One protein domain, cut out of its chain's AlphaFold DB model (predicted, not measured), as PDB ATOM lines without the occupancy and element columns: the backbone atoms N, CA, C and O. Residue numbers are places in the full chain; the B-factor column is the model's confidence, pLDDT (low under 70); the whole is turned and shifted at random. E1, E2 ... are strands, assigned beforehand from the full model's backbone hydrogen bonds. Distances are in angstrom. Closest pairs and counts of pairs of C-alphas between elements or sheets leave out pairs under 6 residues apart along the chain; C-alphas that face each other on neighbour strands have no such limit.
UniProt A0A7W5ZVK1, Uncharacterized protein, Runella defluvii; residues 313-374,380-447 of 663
ATOM      1  N   GLY A 313     230.063 484.328 485.943       84.38
ATOM      2  CA  GLY A 313     229.363 485.548 486.291       84.38
ATOM      3  C   GLY A 313     229.585 485.953 487.730       84.38
ATOM      4  O   GLY A 313     230.026 485.164 488.568       84.38
ATOM      5  N   LEU A 314     229.276 487.212 487.997       84.38
ATOM      6  CA  LEU A 314     229.234 487.773 489.335       84.38
ATOM      7  C   LEU A 314     228.072 488.759 489.445       84.38
ATOM      8  O   LEU A 314     227.651 489.343 488.453       84.38
ATOM      9  N   SER A 315     227.517 488.893 490.637       80.19
ATOM     10  CA  SER A 315     226.465 489.843 490.975       80.19
ATOM     11  C   SER A 315     226.868 490.534 492.264       80.19
ATOM     12  O   SER A 315     227.306 489.847 493.183       80.19
ATOM     13  N   ASN A 316     226.773 491.857 492.338       79.50
ATOM     14  CA  ASN A 316     227.204 492.619 493.507       79.50
ATOM     15  C   ASN A 316     226.176 493.670 493.899       79.50
ATOM     16  O   ASN A 316     225.646 494.370 493.038       79.50
ATOM     17  N   SER A 317     225.943 493.816 495.200       76.31
ATOM     18  CA  SER A 317     225.171 494.922 495.766       76.31
ATOM     19  C   SER A 317     226.059 496.158 495.943       76.31
ATOM     20  O   SER A 317     227.206 496.059 496.394       76.31
ATOM     21  N   GLY A 318     225.551 497.324 495.548       71.00
ATOM     22  CA  GLY A 318     226.129 498.640 495.832       71.00
ATOM     23  C   GLY A 318     225.324 499.391 496.894       71.00
ATOM     24  O   GLY A 318     224.142 499.124 497.049       71.00
ATOM     25  N   ASN A 319     225.945 500.352 497.583       69.56
ATOM     26  CA  ASN A 319     225.302 501.115 498.661       69.56
ATOM     27  C   ASN A 319     224.191 502.043 498.133       69.56
ATOM     28  O   ASN A 319     224.375 502.678 497.096       69.56
ATOM     29  N   ASN A 320     223.100 502.219 498.885       69.62
ATOM     30  CA  ASN A 320     221.996 503.141 498.547       69.62
ATOM     31  C   ASN A 320     222.263 504.629 498.869       69.62
ATOM     32  O   ASN A 320     221.334 505.436 498.916       69.62
ATOM     33  N   ASP A 321     223.511 505.012 499.126       71.94
ATOM     34  CA  ASP A 321     223.923 506.375 499.489       71.94
ATOM     35  C   ASP A 321     224.740 507.068 498.382       71.94
ATOM     36  O   ASP A 321     225.416 508.069 498.628       71.94
ATOM     37  N   ASN A 322     224.677 506.549 497.149       70.75
ATOM     38  CA  ASN A 322     225.496 506.938 495.998       70.75
ATOM     39  C   ASN A 322     227.009 506.684 496.144       70.75
ATOM     40  O   ASN A 322     227.763 507.033 495.228       70.75
ATOM     41  N   THR A 323     227.488 506.069 497.228       76.44
ATOM     42  CA  THR A 323     228.909 505.725 497.367       76.44
ATOM     43  C   THR A 323     229.227 504.396 496.692       76.44
ATOM     44  O   THR A 323     228.442 503.449 496.723       76.44
ATOM     45  N   TYR A 324     230.396 504.323 496.052       77.56
ATOM     46  CA  TYR A 324     230.865 503.079 495.449       77.56
ATOM     47  C   TYR A 324     231.387 502.128 496.520       77.56
ATOM     48  O   TYR A 324     232.304 502.461 497.272       77.56
ATOM     49  N   ARG A 325     230.833 500.921 496.524       79.38
ATOM     50  CA  ARG A 325     231.360 499.762 497.229       79.38
ATOM     51  C   ARG A 325     232.375 499.052 496.342       79.38
ATOM     52  O   ARG A 325     232.154 498.915 495.145       79.38
ATOM     53  N   GLU A 326     233.476 498.606 496.935       82.31
ATOM     54  CA  GLU A 326     234.532 497.846 496.262       82.31
ATOM     55  C   GLU A 326     234.459 496.370 496.673       82.31
ATOM     56  O   GLU A 326     234.388 496.060 497.863       82.31
ATOM     57  N   GLU A 327     234.533 495.456 495.704       81.75
ATOM     58  CA  GLU A 327     234.675 494.021 495.954       81.75
ATOM     59  C   GLU A 327     235.753 493.379 495.068       81.75
ATOM     60  O   GLU A 327     235.943 493.734 493.903       81.75
ATOM     61  N   GLY A 328     236.462 492.395 495.623       83.12
ATOM     62  CA  GLY A 328     237.525 491.654 494.950       83.12
ATOM     63  C   GLY A 328     238.924 491.991 495.482       83.12
ATOM     64  O   GLY A 328     239.067 492.541 496.574       83.12
ATOM     65  N   PRO A 329     239.993 491.655 494.736       91.06
ATOM     66  CA  PRO A 329     239.998 491.395 493.296       91.06
ATOM     67  C   PRO A 329     239.539 489.987 492.885       91.06
ATOM     68  O   PRO A 329     239.895 488.988 493.521       91.06
ATOM     69  N   TYR A 330     238.832 489.926 491.758       91.56
ATOM     70  CA  TYR A 330     238.466 488.718 491.023       91.56
ATOM     71  C   TYR A 330     239.538 488.337 490.003       91.56
ATOM     72  O   TYR A 330     240.162 489.192 489.362       91.56
ATOM     73  N   LYS A 331     239.723 487.029 489.820       93.38
ATOM     74  CA  LYS A 331     240.640 486.461 488.838       93.38
ATOM     75  C   LYS A 331     240.027 485.284 488.098       93.38
ATOM     76  O   LYS A 331     239.340 484.451 488.687       93.38
ATOM     77  N   ILE A 332     240.392 485.162 486.828       92.75
ATOM     78  CA  ILE A 332     240.111 483.997 485.991       92.75
ATOM     79  C   ILE A 332     241.445 483.380 485.599       92.75
ATOM     80  O   ILE A 332     242.291 484.052 485.014       92.75
ATOM     81  N   ASN A 333     241.658 482.108 485.934       93.06
ATOM     82  CA  ASN A 333     242.916 481.398 485.673       93.06
ATOM     83  C   ASN A 333     244.158 482.182 486.156       93.06
ATOM     84  O   ASN A 333     245.197 482.206 485.503       93.06
ATOM     85  N   GLY A 334     244.028 482.866 487.300       92.00
ATOM     86  CA  GLY A 334     245.087 483.678 487.907       92.00
ATOM     87  C   GLY A 334     245.266 485.087 487.326       92.00
ATOM     88  O   GLY A 334     246.009 485.870 487.911       92.00
ATOM     89  N   GLN A 335     244.578 485.443 486.237       94.38
ATOM     90  CA  GLN A 335     244.608 486.786 485.644       94.38
ATOM     91  C   GLN A 335     243.484 487.659 486.208       94.38
ATOM     92  O   GLN A 335     242.376 487.168 486.401       94.38
ATOM     93  N   LEU A 336     243.755 488.944 486.468       94.69
ATOM     94  CA  LEU A 336     242.738 489.892 486.941       94.69
ATOM     95  C   LEU A 336     241.661 490.103 485.875       94.69
ATOM     96  O   LEU A 336     241.995 490.358 484.717       94.69
ATOM     97  N   VAL A 337     240.393 490.051 486.290       91.94
ATOM     98  CA  VAL A 337     239.251 490.335 485.407       91.94
ATOM     99  C   VAL A 337     239.341 491.766 484.876       91.94
ATOM    100  O   VAL A 337     239.563 492.707 485.641       91.94
ATOM    101  N   GLN A 338     239.144 491.931 483.569       88.62
ATOM    102  CA  GLN A 338     239.039 493.243 482.930       88.62
ATOM    103  C   GLN A 338     237.585 493.562 482.573       88.62
ATOM    104  O   GLN A 338     236.834 492.682 482.155       88.62
ATOM    105  N   GLU A 339     237.202 494.839 482.639       84.25
ATOM    106  CA  GLU A 339     235.855 495.286 482.248       84.25
ATOM    107  C   GLU A 339     235.511 494.897 480.801       84.25
ATOM    108  O   GLU A 339     234.397 494.476 480.495       84.25
ATOM    109  N   SER A 340     236.503 494.937 479.906       81.06
ATOM    110  CA  SER A 340     236.350 494.537 478.505       81.06
ATOM    111  C   SER A 340     236.012 493.056 478.308       81.06
ATOM    112  O   SER A 340     235.514 492.693 477.244       81.06
ATOM    113  N   GLU A 341     236.295 492.194 479.288       82.56
ATOM    114  CA  GLU A 341     235.961 490.764 479.247       82.56
ATOM    115  C   GLU A 341     234.534 490.473 479.734       82.56
ATOM    116  O   GLU A 341     234.037 489.360 479.537       82.56
ATOM    117  N   MET A 342     233.864 491.464 480.331       79.94
ATOM    118  CA  MET A 342     232.550 491.329 480.952       79.94
ATOM    119  C   MET A 342     231.479 492.113 480.179       79.94
ATOM    120  O   MET A 342     231.759 493.038 479.407       79.94
ATOM    121  N   TRP A 343     230.225 491.716 480.353       70.88
ATOM    122  CA  TRP A 343     229.050 492.443 479.891       70.88
ATOM    123  C   TRP A 343     228.055 492.607 481.037       70.88
ATOM    124  O   TRP A 343     227.915 491.715 481.876       70.88
ATOM    125  N   HIS A 344     227.377 493.755 481.065       65.38
ATOM    126  CA  HIS A 344     226.368 494.074 482.066       65.38
ATOM    127  C   HIS A 344     225.092 493.273 481.789       65.38
ATOM    128  O   HIS A 344     224.434 493.485 480.771       65.38
ATOM    129  N   GLY A 345     224.734 492.372 482.701       55.69
ATOM    130  CA  GLY A 345     223.441 491.693 482.687       55.69
ATOM    131  C   GLY A 345     222.334 492.610 483.210       55.69
ATOM    132  O   GLY A 345     221.396 492.923 482.486       55.69
ATOM    133  N   PHE A 346     222.495 493.115 484.437       59.66
ATOM    134  CA  PHE A 346     221.494 493.914 485.150       59.66
ATOM    135  C   PHE A 346     222.161 495.131 485.800       59.66
ATOM    136  O   PHE A 346     223.130 494.950 486.530       59.66
ATOM    137  N   VAL A 347     221.671 496.345 485.524       58.38
ATOM    138  CA  VAL A 347     222.109 497.605 486.157       58.38
ATOM    139  C   VAL A 347     220.860 498.464 486.402       58.38
ATOM    140  O   VAL A 347     220.192 498.827 485.426       58.38
ATOM    141  N   PRO A 348     220.500 498.764 487.661       54.53
ATOM    142  CA  PRO A 348     219.422 499.693 487.978       54.53
ATOM    143  C   PRO A 348     219.704 501.108 487.434       54.53
ATOM    144  O   PRO A 348     220.857 501.503 487.301       54.53
ATOM    145  N   PRO A 349     218.676 501.918 487.143       46.81
ATOM    146  CA  PRO A 349     218.836 503.221 486.481       46.81
ATOM    147  C   PRO A 349     219.658 504.275 487.234       46.81
ATOM    148  O   PRO A 349     220.202 505.172 486.596       46.81
ATOM    149  N   ASN A 350     219.775 504.159 488.558       55.62
ATOM    150  CA  ASN A 350     220.596 505.049 489.388       55.62
ATOM    151  C   ASN A 350     221.900 504.376 489.844       55.62
ATOM    152  O   ASN A 350     222.625 504.935 490.667       55.62
ATOM    153  N   ALA A 351     222.175 503.179 489.324       64.69
ATOM    154  CA  ALA A 351     223.326 502.376 489.677       64.69
ATOM    155  C   ALA A 351     224.489 502.632 488.723       64.69
ATOM    156  O   ALA A 351     224.342 502.696 487.503       64.69
ATOM    157  N   GLY A 352     225.670 502.752 489.302       71.00
ATOM    158  CA  GLY A 352     226.944 502.875 488.628       71.00
ATOM    159  C   GLY A 352     227.780 501.636 488.891       71.00
ATOM    160  O   GLY A 352     227.778 501.081 489.993       71.00
ATOM    161  N   THR A 353     228.507 501.197 487.865       79.00
ATOM    162  CA  THR A 353     229.390 500.044 487.975       79.00
ATOM    163  C   THR A 353     230.589 500.156 487.051       79.00
ATOM    164  O   THR A 353     230.461 500.691 485.951       79.00
ATOM    165  N   TYR A 354     231.746 499.675 487.496       83.75
ATOM    166  CA  TYR A 354     232.940 499.533 486.659       83.75
ATOM    167  C   TYR A 354     233.900 498.497 487.249       83.75
ATOM    168  O   TYR A 354     233.800 498.136 488.427       83.75
ATOM    169  N   ILE A 355     234.848 498.021 486.435       85.50
ATOM    170  CA  ILE A 355     235.889 497.090 486.887       85.50
ATOM    171  C   ILE A 355     237.257 497.731 486.703       85.50
ATOM    172  O   ILE A 355     237.666 498.061 485.592       85.50
ATOM    173  N   GLN A 356     238.016 497.842 487.792       86.31
ATOM    174  CA  GLN A 356     239.372 498.375 487.764       86.31
ATOM    175  C   GLN A 356     240.320 497.461 488.536       86.31
ATOM    176  O   GLN A 356     240.107 497.161 489.706       86.31
ATOM    177  N   GLN A 357     241.392 497.007 487.878       89.50
ATOM    178  CA  GLN A 357     242.392 496.101 488.471       89.50
ATOM    179  C   GLN A 357     241.774 494.820 489.076       89.50
ATOM    180  O   GLN A 357     242.180 494.364 490.146       89.50
ATOM    181  N   GLY A 358     240.774 494.240 488.405       88.25
ATOM    182  CA  GLY A 358     240.051 493.053 488.874       88.25
ATOM    183  C   GLY A 358     239.099 493.300 490.042       88.25
ATOM    184  O   GLY A 358     238.456 492.356 490.484       88.25
ATOM    185  N   LYS A 359     238.990 494.528 490.551       88.56
ATOM    186  CA  LYS A 359     238.012 494.909 491.574       88.56
ATOM    187  C   LYS A 359     236.760 495.456 490.907       88.56
ATOM    188  O   LYS A 359     236.860 496.195 489.929       88.56
ATOM    189  N   VAL A 360     235.605 495.085 491.438       85.56
ATOM    190  CA  VAL A 360     234.293 495.541 490.978       85.56
ATOM    191  C   VAL A 360     233.848 496.669 491.894       85.56
ATOM    192  O   VAL A 360     233.890 496.524 493.115       85.56
ATOM    193  N   PHE A 361     233.436 497.784 491.301       83.25
ATOM    194  CA  PHE A 361     232.902 498.934 492.016       83.25
ATOM    195  C   PHE A 361     231.418 499.065 491.704       83.25
ATOM    196  O   PHE A 361     231.076 499.139 490.529       83.25
ATOM    197  N   THR A 362     230.549 499.113 492.714       79.94
ATOM    198  CA  THR A 362     229.086 499.213 492.546       79.94
ATOM    199  C   THR A 362     228.472 500.270 493.462       79.94
ATOM    200  O   THR A 362     228.863 500.389 494.621       79.94
ATOM    201  N   ASN A 363     227.477 501.024 492.989       77.81
ATOM    202  CA  ASN A 363     226.612 501.844 493.846       77.81
ATOM    203  C   ASN A 363     225.129 501.695 493.458       77.81
ATOM    204  O   ASN A 363     224.816 501.314 492.333       77.81
ATOM    205  N   ASN A 364     224.236 501.978 494.409       68.75
ATOM    206  CA  ASN A 364     222.774 502.020 494.287       68.75
ATOM    207  C   ASN A 364     222.116 500.778 493.653       68.75
ATOM    208  O   ASN A 364     221.454 500.875 492.616       68.75
ATOM    209  N   GLY A 365     222.240 499.619 494.307       68.50
ATOM    210  CA  GLY A 365     221.472 498.412 493.978       68.50
ATOM    211  C   GLY A 365     222.302 497.222 493.494       68.50
ATOM    212  O   GLY A 365     223.531 497.225 493.548       68.50
ATOM    213  N   LEU A 366     221.611 496.165 493.057       70.62
ATOM    214  CA  LEU A 366     222.223 494.911 492.609       70.62
ATOM    215  C   LEU A 366     222.673 495.017 491.151       70.62
ATOM    216  O   LEU A 366     221.902 495.452 490.303       70.62
ATOM    217  N   ILE A 367     223.896 494.591 490.842       72.44
ATOM    218  CA  ILE A 367     224.473 494.686 489.501       72.44
ATOM    219  C   ILE A 367     225.094 493.357 489.098       72.44
ATOM    220  O   ILE A 367     225.953 492.838 489.804       72.44
ATOM    221  N   SER A 368     224.696 492.823 487.944       75.62
ATOM    222  CA  SER A 368     225.162 491.519 487.457       75.62
ATOM    223  C   SER A 368     226.045 491.641 486.226       75.62
ATOM    224  O   SER A 368     225.738 492.380 485.290       75.62
ATOM    225  N   TRP A 369     227.098 490.835 486.199       78.31
ATOM    226  CA  TRP A 369     228.102 490.768 485.155       78.31
ATOM    227  C   TRP A 369     228.277 489.335 484.662       78.31
ATOM    228  O   TRP A 369     228.333 488.392 485.451       78.31
ATOM    229  N   LEU A 370     228.425 489.185 483.350       79.12
ATOM    230  CA  LEU A 370     228.684 487.911 482.683       79.12
ATOM    231  C   LEU A 370     229.929 488.021 481.814       79.12
ATOM    232  O   LEU A 370     230.159 489.052 481.179       79.12
ATOM    233  N   THR A 371     230.719 486.956 481.733       83.12
ATOM    234  CA  THR A 371     231.805 486.885 480.750       83.12
ATOM    235  C   THR A 371     231.250 486.975 479.336       83.12
ATOM    236  O   THR A 371     230.320 486.253 478.984       83.12
ATOM    237  N   ARG A 372     231.870 487.793 478.484       77.69
ATOM    238  CA  ARG A 372     231.463 487.939 477.076       77.69
ATOM    239  C   ARG A 372     231.613 486.667 476.257       77.69
ATOM    240  O   ARG A 372     230.974 486.543 475.216       77.69
ATOM    241  N   GLN A 373     232.524 485.787 476.660       78.44
ATOM    242  CA  GLN A 373     232.813 484.534 475.981       78.44
ATOM    243  C   GLN A 373     232.878 483.408 477.013       78.44
ATOM    244  O   GLN A 373     233.516 483.583 478.059       78.44
ATOM    245  N   PRO A 374     232.251 482.260 476.730       81.69
ATOM    246  CA  PRO A 374     232.342 481.090 477.587       81.69
ATOM    247  C   PRO A 374     233.748 480.470 477.501       81.69
ATOM    248  O   PRO A 374     234.509 480.728 476.565       81.69
ATOM    249  N   LYS A 380     239.378 478.173 486.330       93.06
ATOM    250  CA  LYS A 380     239.419 478.607 487.727       93.06
ATOM    251  C   LYS A 380     238.862 480.026 487.838       93.06
ATOM    252  O   LYS A 380     239.368 480.933 487.178       93.06
ATOM    253  N   TRP A 381     237.866 480.210 488.698       93.69
ATOM    254  CA  TRP A 381     237.315 481.501 489.104       93.69
ATOM    255  C   TRP A 381     237.630 481.736 490.578       93.69
ATOM    256  O   TRP A 381     237.292 480.909 491.422       93.69
ATOM    257  N   GLU A 382     238.301 482.839 490.883       92.56
ATOM    258  CA  GLU A 382     238.771 483.172 492.228       92.56
ATOM    259  C   GLU A 382     238.339 484.590 492.595       92.56
ATOM    260  O   GLU A 382     238.403 485.497 491.766       92.56
ATOM    261  N   VAL A 383     237.972 484.796 493.857       89.69
ATOM    262  CA  VAL A 383     237.824 486.122 494.458       89.69
ATOM    263  C   VAL A 383     238.636 486.190 495.742       89.69
ATOM    264  O   VAL A 383     238.588 485.288 496.579       89.69
ATOM    265  N   ASN A 384     239.398 487.268 495.895       86.81
ATOM    266  CA  ASN A 384     240.047 487.607 497.155       86.81
ATOM    267  C   ASN A 384     239.170 488.633 497.857       86.81
ATOM    268  O   ASN A 384     239.244 489.814 497.542       86.81
ATOM    269  N   TYR A 385     238.315 488.172 498.760       79.06
ATOM    270  CA  TYR A 385     237.395 489.030 499.485       79.06
ATOM    271  C   TYR A 385     238.140 489.749 500.611       79.06
ATOM    272  O   TYR A 385     238.851 489.116 501.397       79.06
ATOM    273  N   ARG A 386     238.000 491.075 500.670       71.38
ATOM    274  CA  ARG A 386     238.572 491.926 501.717       71.38
ATOM    275  C   ARG A 386     237.468 492.820 502.266       71.38
ATOM    276  O   ARG A 386     237.100 493.799 501.627       71.38
ATOM    277  N   GLY A 387     236.871 492.417 503.381       59.53
ATOM    278  CA  GLY A 387     235.658 493.016 503.920       59.53
ATOM    279  C   GLY A 387     235.890 494.407 504.502       59.53
ATOM    280  O   GLY A 387     236.717 494.581 505.394       59.53
ATOM    281  N   ILE A 388     235.103 495.370 504.025       52.56
ATOM    282  CA  ILE A 388     234.429 496.360 504.870       52.56
ATOM    283  C   ILE A 388     233.032 496.526 504.259       52.56
ATOM    284  O   ILE A 388     232.906 497.162 503.213       52.56
ATOM    285  N   VAL A 389     231.982 495.956 504.856       50.38
ATOM    286  CA  VAL A 389     230.603 496.279 504.455       50.38
ATOM    287  C   VAL A 389     229.787 496.705 505.671       50.38
ATOM    288  O   VAL A 389     229.877 496.131 506.751       50.38
ATOM    289  N   GLY A 390     229.005 497.772 505.492       49.66
ATOM    290  CA  GLY A 390     227.949 498.154 506.422       49.66
ATOM    291  C   GLY A 390     226.879 497.063 506.527       49.66
ATOM    292  O   GLY A 390     226.789 496.154 505.704       49.66
ATOM    293  N   ASN A 391     226.052 497.143 507.561       48.72
ATOM    294  CA  ASN A 391     225.204 496.034 507.984       48.72
ATOM    295  C   ASN A 391     224.123 495.575 506.980       48.72
ATOM    296  O   ASN A 391     223.613 494.470 507.174       48.72
ATOM    297  N   ASP A 392     223.828 496.306 505.897       49.25
ATOM    298  CA  ASP A 392     222.471 496.258 505.336       49.25
ATOM    299  C   ASP A 392     222.238 495.667 503.928       49.25
ATOM    300  O   ASP A 392     221.072 495.447 503.627       49.25
ATOM    301  N   GLU A 393     223.210 495.289 503.078       53.12
ATOM    302  CA  GLU A 393     222.860 494.739 501.733       53.12
ATOM    303  C   GLU A 393     223.810 493.638 501.217       53.12
ATOM    304  O   GLU A 393     224.887 493.917 500.686       53.12
ATOM    305  N   GLY A 394     223.418 492.363 501.359       56.31
ATOM    306  CA  GLY A 394     224.283 491.188 501.163       56.31
ATOM    307  C   GLY A 394     223.826 490.169 500.111       56.31
ATOM    308  O   GLY A 394     223.552 489.030 500.474       56.31
ATOM    309  N   ASP A 395     223.859 490.526 498.822       65.12
ATOM    310  CA  ASP A 395     223.539 489.603 497.709       65.12
ATOM    311  C   ASP A 395     224.717 489.367 496.740       65.12
ATOM    312  O   ASP A 395     224.540 489.010 495.571       65.12
ATOM    313  N   ASN A 396     225.957 489.523 497.217       77.38
ATOM    314  CA  ASN A 396     227.126 489.294 496.367       77.38
ATOM    315  C   ASN A 396     227.274 487.819 496.014       77.38
ATOM    316  O   ASN A 396     227.302 486.952 496.889       77.38
ATOM    317  N   THR A 397     227.414 487.549 494.724       79.25
ATOM    318  CA  THR A 397     227.425 486.211 494.154       79.25
ATOM    319  C   THR A 397     228.519 486.114 493.102       79.25
ATOM    320  O   THR A 397     228.704 487.037 492.319       79.25
ATOM    321  N   PHE A 398     229.212 484.983 493.012       85.75
ATOM    322  CA  PHE A 398     229.922 484.608 491.791       85.75
ATOM    323  C   PHE A 398     229.660 483.149 491.448       85.75
ATOM    324  O   PHE A 398     229.485 482.312 492.335       85.75
ATOM    325  N   TYR A 399     229.623 482.835 490.158       82.31
ATOM    326  CA  TYR A 399     229.173 481.531 489.692       82.31
ATOM    327  C   TYR A 399     229.781 481.093 488.367       82.31
ATOM    328  O   TYR A 399     230.300 481.883 487.583       82.31
ATOM    329  N   MET A 400     229.659 479.789 488.131       84.00
ATOM    330  CA  MET A 400     230.057 479.067 486.935       84.00
ATOM    331  C   MET A 400     228.898 478.162 486.501       84.00
ATOM    332  O   MET A 400     228.520 477.260 487.249       84.00
ATOM    333  N   ASN A 401     228.310 478.409 485.322       74.19
ATOM    334  CA  ASN A 401     227.185 477.637 484.756       74.19
ATOM    335  C   ASN A 401     226.008 477.359 485.730       74.19
ATOM    336  O   ASN A 401     225.283 476.378 485.572       74.19
ATOM    337  N   GLY A 402     225.802 478.215 486.741       72.62
ATOM    338  CA  GLY A 402     224.727 478.092 487.741       72.62
ATOM    339  C   GLY A 402     225.126 477.468 489.085       72.62
ATOM    340  O   GLY A 402     224.266 477.262 489.936       72.62
ATOM    341  N   SER A 403     226.408 477.181 489.313       79.19
ATOM    342  CA  SER A 403     226.925 476.791 490.633       79.19
ATOM    343  C   SER A 403     227.984 477.772 491.108       79.19
ATOM    344  O   SER A 403     228.813 478.223 490.317       79.19
ATOM    345  N   GLY A 404     227.990 478.097 492.395       82.94
ATOM    346  CA  GLY A 404     228.878 479.130 492.901       82.94
ATOM    347  C   GLY A 404     228.620 479.503 494.347       82.94
ATOM    348  O   GLY A 404     228.006 478.756 495.108       82.94
ATOM    349  N   PHE A 405     229.100 480.684 494.700       82.06
ATOM    350  CA  PHE A 405     228.962 481.271 496.020       82.06
ATOM    351  C   PHE A 405     228.009 482.458 495.937       82.06
ATOM    352  O   PHE A 405     228.119 483.249 495.005       82.06
ATOM    353  N   ALA A 406     227.090 482.573 496.886       76.75
ATOM    354  CA  ALA A 406     226.110 483.646 497.017       76.75
ATOM    355  C   ALA A 406     226.186 484.267 498.418       76.75
ATOM    356  O   ALA A 406     226.832 483.713 499.308       76.75
ATOM    357  N   GLN A 407     225.516 485.405 498.609       72.25
ATOM    358  CA  GLN A 407     225.382 486.093 499.901       72.25
ATOM    359  C   GLN A 407     226.720 486.282 500.640       72.25
ATOM    360  O   GLN A 407     226.823 486.072 501.848       72.25
ATOM    361  N   MET A 408     227.770 486.653 499.901       76.81
ATOM    362  CA  MET A 408     229.106 486.848 500.470       76.81
ATOM    363  C   MET A 408     229.162 488.159 501.280       76.81
ATOM    364  O   MET A 408     229.087 489.251 500.699       76.81
ATOM    365  N   LYS A 409     229.295 488.059 502.609       69.81
ATOM    366  CA  LYS A 409     229.322 489.194 503.552       69.81
ATOM    367  C   LYS A 409     230.226 488.924 504.746       69.81
ATOM    368  O   LYS A 409     229.988 487.922 505.404       69.81
ATOM    369  N   ASP A 410     231.121 489.872 505.052       57.22
ATOM    370  CA  ASP A 410     231.947 490.127 506.259       57.22
ATOM    371  C   ASP A 410     232.636 488.961 506.985       57.22
ATOM    372  O   ASP A 410     233.679 489.226 507.553       57.22
ATOM    373  N   ASP A 411     232.124 487.727 506.929       60.88
ATOM    374  CA  ASP A 411     232.734 486.446 507.318       60.88
ATOM    375  C   ASP A 411     231.988 485.205 506.752       60.88
ATOM    376  O   ASP A 411     232.349 484.062 507.039       60.88
ATOM    377  N   ASN A 412     230.959 485.397 505.925       67.62
ATOM    378  CA  ASN A 412     229.986 484.393 505.513       67.62
ATOM    379  C   ASN A 412     229.801 484.352 503.981       67.62
ATOM    380  O   ASN A 412     229.935 485.365 503.300       67.62
ATOM    381  N   TYR A 413     229.481 483.174 503.450       75.06
ATOM    382  CA  TYR A 413     228.977 482.929 502.106       75.06
ATOM    383  C   TYR A 413     228.074 481.680 502.099       75.06
ATOM    384  O   TYR A 413     228.272 480.741 502.872       75.06
ATOM    385  N   ASP A 414     227.159 481.618 501.137       74.62
ATOM    386  CA  ASP A 414     226.327 480.453 500.843       74.62
ATOM    387  C   ASP A 414     226.828 479.732 499.583       74.62
ATOM    388  O   ASP A 414     227.037 480.347 498.539       74.62
ATOM    389  N   LEU A 415     226.988 478.404 499.638       78.12
ATOM    390  CA  LEU A 415     227.242 477.600 498.436       78.12
ATOM    391  C   LEU A 415     225.915 477.198 497.788       78.12
ATOM    392  O   LEU A 415     225.101 476.505 498.410       78.12
ATOM    393  N   PHE A 416     225.735 477.546 496.515       74.25
ATOM    394  CA  PHE A 416     224.571 477.152 495.725       74.25
ATOM    395  C   PHE A 416     224.963 476.320 494.501       74.25
ATOM    396  O   PHE A 416     226.042 476.473 493.920       74.25
ATOM    397  N   GLN A 417     224.080 475.395 494.125       72.06
ATOM    398  CA  GLN A 417     224.273 474.478 493.004       72.06
ATOM    399  C   GLN A 417     222.925 474.176 492.360       72.06
ATOM    400  O   GLN A 417     222.040 473.624 493.011       72.06
ATOM    401  N   THR A 418     222.789 474.458 491.073       63.28
ATOM    402  CA  THR A 418     221.626 474.041 490.292       63.28
ATOM    403  C   THR A 418     221.654 472.533 489.992       63.28
ATOM    404  O   THR A 418     222.681 472.002 489.567       63.28
ATOM    405  N   THR A 419     220.550 471.798 490.225       53.06
ATOM    406  CA  THR A 419     220.473 470.342 489.950       53.06
ATOM    407  C   THR A 419     219.138 469.863 489.344       53.06
ATOM    408  O   THR A 419     218.248 470.660 489.061       53.06
ATOM    409  N   TYR A 420     219.036 468.536 489.131       46.31
ATOM    410  CA  TYR A 420     218.062 467.794 488.312       46.31
ATOM    411  C   TYR A 420     216.577 467.962 488.675       46.31
ATOM    412  O   TYR A 420     215.720 467.718 487.829       46.31
ATOM    413  N   SER A 421     216.261 468.345 489.907       40.72
ATOM    414  CA  SER A 421     214.887 468.335 490.435       40.72
ATOM    415  C   SER A 421     214.509 469.588 491.209       40.72
ATOM    416  O   SER A 421     213.348 469.752 491.565       40.72
ATOM    417  N   GLU A 422     215.470 470.462 491.475       41.47
ATOM    418  CA  GLU A 422     215.312 471.566 492.407       41.47
ATOM    419  C   GLU A 422     215.923 472.800 491.767       41.47
ATOM    420  O   GLU A 422     217.123 472.874 491.488       41.47
ATOM    421  N   HIS A 423     215.065 473.779 491.513       43.38
ATOM    422  CA  HIS A 423     215.506 475.143 491.309       43.38
ATOM    423  C   HIS A 423     215.592 475.813 492.681       43.38
ATOM    424  O   HIS A 423     215.006 476.864 492.882       43.38
ATOM    425  N   ASP A 424     216.275 475.184 493.634       44.03
ATOM    426  CA  ASP A 424     216.315 475.664 495.007       44.03
ATOM    427  C   ASP A 424     217.754 475.839 495.477       44.03
ATOM    428  O   ASP A 424     218.584 474.937 495.384       44.03
ATOM    429  N   LEU A 425     218.015 477.086 495.875       48.59
ATOM    430  CA  LEU A 425     218.519 477.523 497.176       48.59
ATOM    431  C   LEU A 425     219.676 476.725 497.824       48.59
ATOM    432  O   LEU A 425     219.746 475.502 497.777       48.59
ATOM    433  N   PRO A 426     220.611 477.433 498.482       48.53
ATOM    434  CA  PRO A 426     221.915 476.913 498.892       48.53
ATOM    435  C   PRO A 426     221.850 475.579 499.648       48.53
ATOM    436  O   PRO A 426     221.314 475.499 500.755       48.53
ATOM    437  N   LYS A 427     222.494 474.540 499.091       50.56
ATOM    438  CA  LYS A 427     222.612 473.193 499.694       50.56
ATOM    439  C   LYS A 427     223.267 473.191 501.079       50.56
ATOM    440  O   LYS A 427     223.190 472.196 501.796       50.56
ATOM    441  N   ASN A 428     223.936 474.282 501.443       50.66
ATOM    442  CA  ASN A 428     224.684 474.426 502.684       50.66
ATOM    443  C   ASN A 428     224.347 475.730 503.425       50.66
ATOM    444  O   ASN A 428     225.231 476.294 504.070       50.66
ATOM    445  N   LYS A 429     223.086 476.189 503.382       47.56
ATOM    446  CA  LYS A 429     222.620 477.260 504.277       47.56
ATOM    447  C   LYS A 429     222.984 476.873 505.722       47.56
ATOM    448  O   LYS A 429     222.554 475.826 506.204       47.56
ATOM    449  N   ASN A 430     223.815 477.675 506.392       45.44
ATOM    450  CA  ASN A 430     224.262 477.492 507.787       45.44
ATOM    451  C   ASN A 430     225.312 476.394 508.104       45.44
ATOM    452  O   ASN A 430     225.484 476.072 509.278       45.44
ATOM    453  N   LYS A 431     226.076 475.841 507.144       43.56
ATOM    454  CA  LYS A 431     227.242 474.963 507.457       43.56
ATOM    455  C   LYS A 431     228.574 475.729 507.561       43.56
ATOM    456  O   LYS A 431     229.577 475.322 506.975       43.56
ATOM    457  N   MET A 432     228.592 476.856 508.267       54.91
ATOM    458  CA  MET A 432     229.769 477.732 508.307       54.91
ATOM    459  C   MET A 432     230.804 477.332 509.369       54.91
ATOM    460  O   MET A 432     230.430 476.904 510.466       54.91
ATOM    461  N   PRO A 433     232.102 477.558 509.097       48.94
ATOM    462  CA  PRO A 433     233.132 477.679 510.125       48.94
ATOM    463  C   PRO A 433     232.805 478.845 511.074       48.94
ATOM    464  O   PRO A 433     232.498 479.943 510.627       48.94
ATOM    465  N   THR A 434     232.906 478.629 512.386       45.69
ATOM    466  CA  THR A 434     232.484 479.570 513.449       45.69
ATOM    467  C   THR A 434     233.336 480.841 513.591       45.69
ATOM    468  O   THR A 434     233.121 481.620 514.515       45.69
ATOM    469  N   SER A 435     234.314 481.051 512.713       49.03
ATOM    470  CA  SER A 435     235.151 482.250 512.673       49.03
ATOM    471  C   SER A 435     235.885 482.298 511.333       49.03
ATOM    472  O   SER A 435     236.835 481.540 511.118       49.03
ATOM    473  N   ASN A 436     235.449 483.160 510.425       54.06
ATOM    474  CA  ASN A 436     236.249 483.553 509.272       54.06
ATOM    475  C   ASN A 436     236.936 484.885 509.651       54.06
ATOM    476  O   ASN A 436     236.435 485.588 510.523       54.06
ATOM    477  N   PRO A 437     238.150 485.185 509.176       54.31
ATOM    478  CA  PRO A 437     238.690 486.536 509.267       54.31
ATOM    479  C   PRO A 437     238.104 487.422 508.160       54.31
ATOM    480  O   PRO A 437     237.854 486.938 507.057       54.31
ATOM    481  N   ALA A 438     238.074 488.739 508.406       59.75
ATOM    482  CA  ALA A 438     237.650 489.800 507.476       59.75
ATOM    483  C   ALA A 438     238.280 489.756 506.060       59.75
ATOM    484  O   ALA A 438     237.894 490.523 505.183       59.75
ATOM    485  N   ASN A 439     239.262 488.881 505.812       73.81
ATOM    486  CA  ASN A 439     239.842 488.623 504.500       73.81
ATOM    487  C   ASN A 439     239.915 487.114 504.226       73.81
ATOM    488  O   ASN A 439     240.559 486.382 504.980       73.81
ATOM    489  N   TYR A 440     239.345 486.662 503.110       78.81
ATOM    490  CA  TYR A 440     239.408 485.263 502.681       78.81
ATOM    491  C   TYR A 440     239.409 485.128 501.153       78.81
ATOM    492  O   TYR A 440     238.970 486.016 500.424       78.81
ATOM    493  N   THR A 441     239.888 483.993 500.653       86.62
ATOM    494  CA  THR A 441     239.845 483.638 499.231       86.62
ATOM    495  C   THR A 441     238.792 482.565 499.005       86.62
ATOM    496  O   THR A 441     238.829 481.519 499.657       86.62
ATOM    497  N   LEU A 442     237.888 482.801 498.056       88.31
ATOM    498  CA  LEU A 442     236.988 481.779 497.525       88.31
ATOM    499  C   LEU A 442     237.403 481.420 496.110       88.31
ATOM    500  O   LEU A 442     237.747 482.287 495.305       88.31
ATOM    501  N   GLU A 443     237.340 480.134 495.802       91.81
ATOM    502  CA  GLU A 443     237.709 479.616 494.496       91.81
ATOM    503  C   GLU A 443     236.732 478.525 494.064       91.81
ATOM    504  O   GLU A 443     236.357 477.652 494.848       91.81
ATOM    505  N   ALA A 444     236.351 478.570 492.791       90.44
ATOM    506  CA  ALA A 444     235.694 477.482 492.091       90.44
ATOM    507  C   ALA A 444     236.557 477.079 490.893       90.44
ATOM    508  O   ALA A 444     236.938 477.925 490.083       90.44
ATOM    509  N   THR A 445     236.849 475.790 490.745       91.94
ATOM    510  CA  THR A 445     237.544 475.274 489.557       91.94
ATOM    511  C   THR A 445     236.830 474.088 488.963       91.94
ATOM    512  O   THR A 445     236.149 473.329 489.657       91.94
ATOM    513  N   LYS A 446     237.007 473.925 487.656       88.94
ATOM    514  CA  LYS A 446     236.447 472.827 486.893       88.94
ATOM    515  C   LYS A 446     237.530 472.044 486.177       88.94
ATOM    516  O   LYS A 446     238.084 472.496 485.183       88.94
ATOM    517  N   GLU A 447     237.715 470.812 486.644       83.69
ATOM    518  CA  GLU A 447     238.556 469.775 486.037       83.69
ATOM    519  C   GLU A 447     237.866 468.417 486.209       83.69
ATOM    520  O   GLU A 447     238.036 467.734 487.227       83.69
TER     521      GLU A 447
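AT A GLANCE: This is residues 313 to 374 and 380 to 447 of the 663 residues of an uncharacterized protein of Runella defluvii (UniProt A0A7W5ZVK1). The model is a two-layered strand structure: one large, twisted sheet of six strands makes one layer, and two small sheets of three strands each, side by side, lie over one face of it and make the other. The sheet E2, E6, E5 faces the large sheet with strands crossed at 49 degrees, and the sheet E3, E8, E12 faces it with strands nearly aligned, at 13 degrees; E2 runs on into E3 from one small sheet to the other. The printed part has 130 residues with twelve named strands, E1 to E12 in order along the chain, and no named helix: the class is all strand. The large sheet runs E4, E7, E1, E9, E10, E11, and the three sheets are antiparallel throughout. The whole is compact, with a radius of gyration of the C-alphas of 14.3 A, and spans 36 by 35 by 29 A.

IN THESE COORDINATES: E1, residues 313 to 318, begins at C-alpha 313 (229.363, 485.548, 486.291) and is 16.5 A long. E2, residues 325 to 327, and E3, residues 330 to 332, are short strands of 6.8 A and 7.1 A. E4 holds residues 342 to 346, E5 residues 352 to 356 and E6 residues 359 to 363. E7, residues 365 to 371, measures 20.4 A. After the cut, E8, residues 380 to 386, begins at C-alpha 380 (239.419, 478.607, 487.727) and measures 19.3 A. E9 holds residues 397 to 400, E10 residues 403 to 409 over 18.1 A, and E11 residues 412 to 417 over 17.0 A. E12, residues 439 to 447, is the longest strand by residues, 26.4 A, and ends at C-alpha 447 (238.556, 469.775, 486.037).

HOW THE PARTS SIT: In the largest sheet E4 and E11 are the edge strands, and the strands' lines turn by 88 degrees from edge to edge. E1 has E7 as one antiparallel neighbour, with N 316 and O 367 at 2.8 A, and E9 as the other, with N 315 and O 397 at 2.8 A. E4 and E7 pair through N 343 and O 370 at 2.8 A. E9, E10 and E11 form a meander, each strand the antiparallel neighbour of the one before; N 405 and O 398 are 2.9 A apart, and N 406 and O 414 are 2.8 A apart. E9 and E10 form a hairpin, and so do E10 and E11. The three sheets form a stack of sheets, in which the largest is face to face with each of the other two. In the sheet E2, E6, E5, N 325 and O 362 are 2.8 A apart; E5 and E6 form a hairpin, with N 361 and O 354 at 2.9 A. The parts of this sheet and the largest that face each other are 9.2 A apart centre to centre, and the closest C-alphas of E1 and E6 are those of Gly 318 and Asn 363, 3.8 A apart. In the sheet E3, E8, E12, N 331 and O 382 are 2.8 A apart, and N 383 and O 442 are 2.9 A apart. Its part that faces the largest sheet is 10.0 A away centre to centre, and the closest C-alphas of E10 and E12 are those of Gly 404 and Ala 444, 7.1 A apart. E2 runs on into E3 across a break of 2 residues, at 36 degrees.

THE WHOLE: The two C-alphas farthest apart, those of Asp 321 and Glu 447, are 41.6 A apart. Residues 375 to 379 are not printed, and C-alphas 374 and 380 are 12.6 A apart across this cut. Of the links that are printed whole, the one from E11 to E12 is long: its residues 418 to 438 have C-alphas 15 to 25 A from the mean of all C-alphas. The mean pLDDT of the printed part is 72.4, and 46 residues are under 70, among them residues 344 to 351, 387 to 395 and 418 to 438.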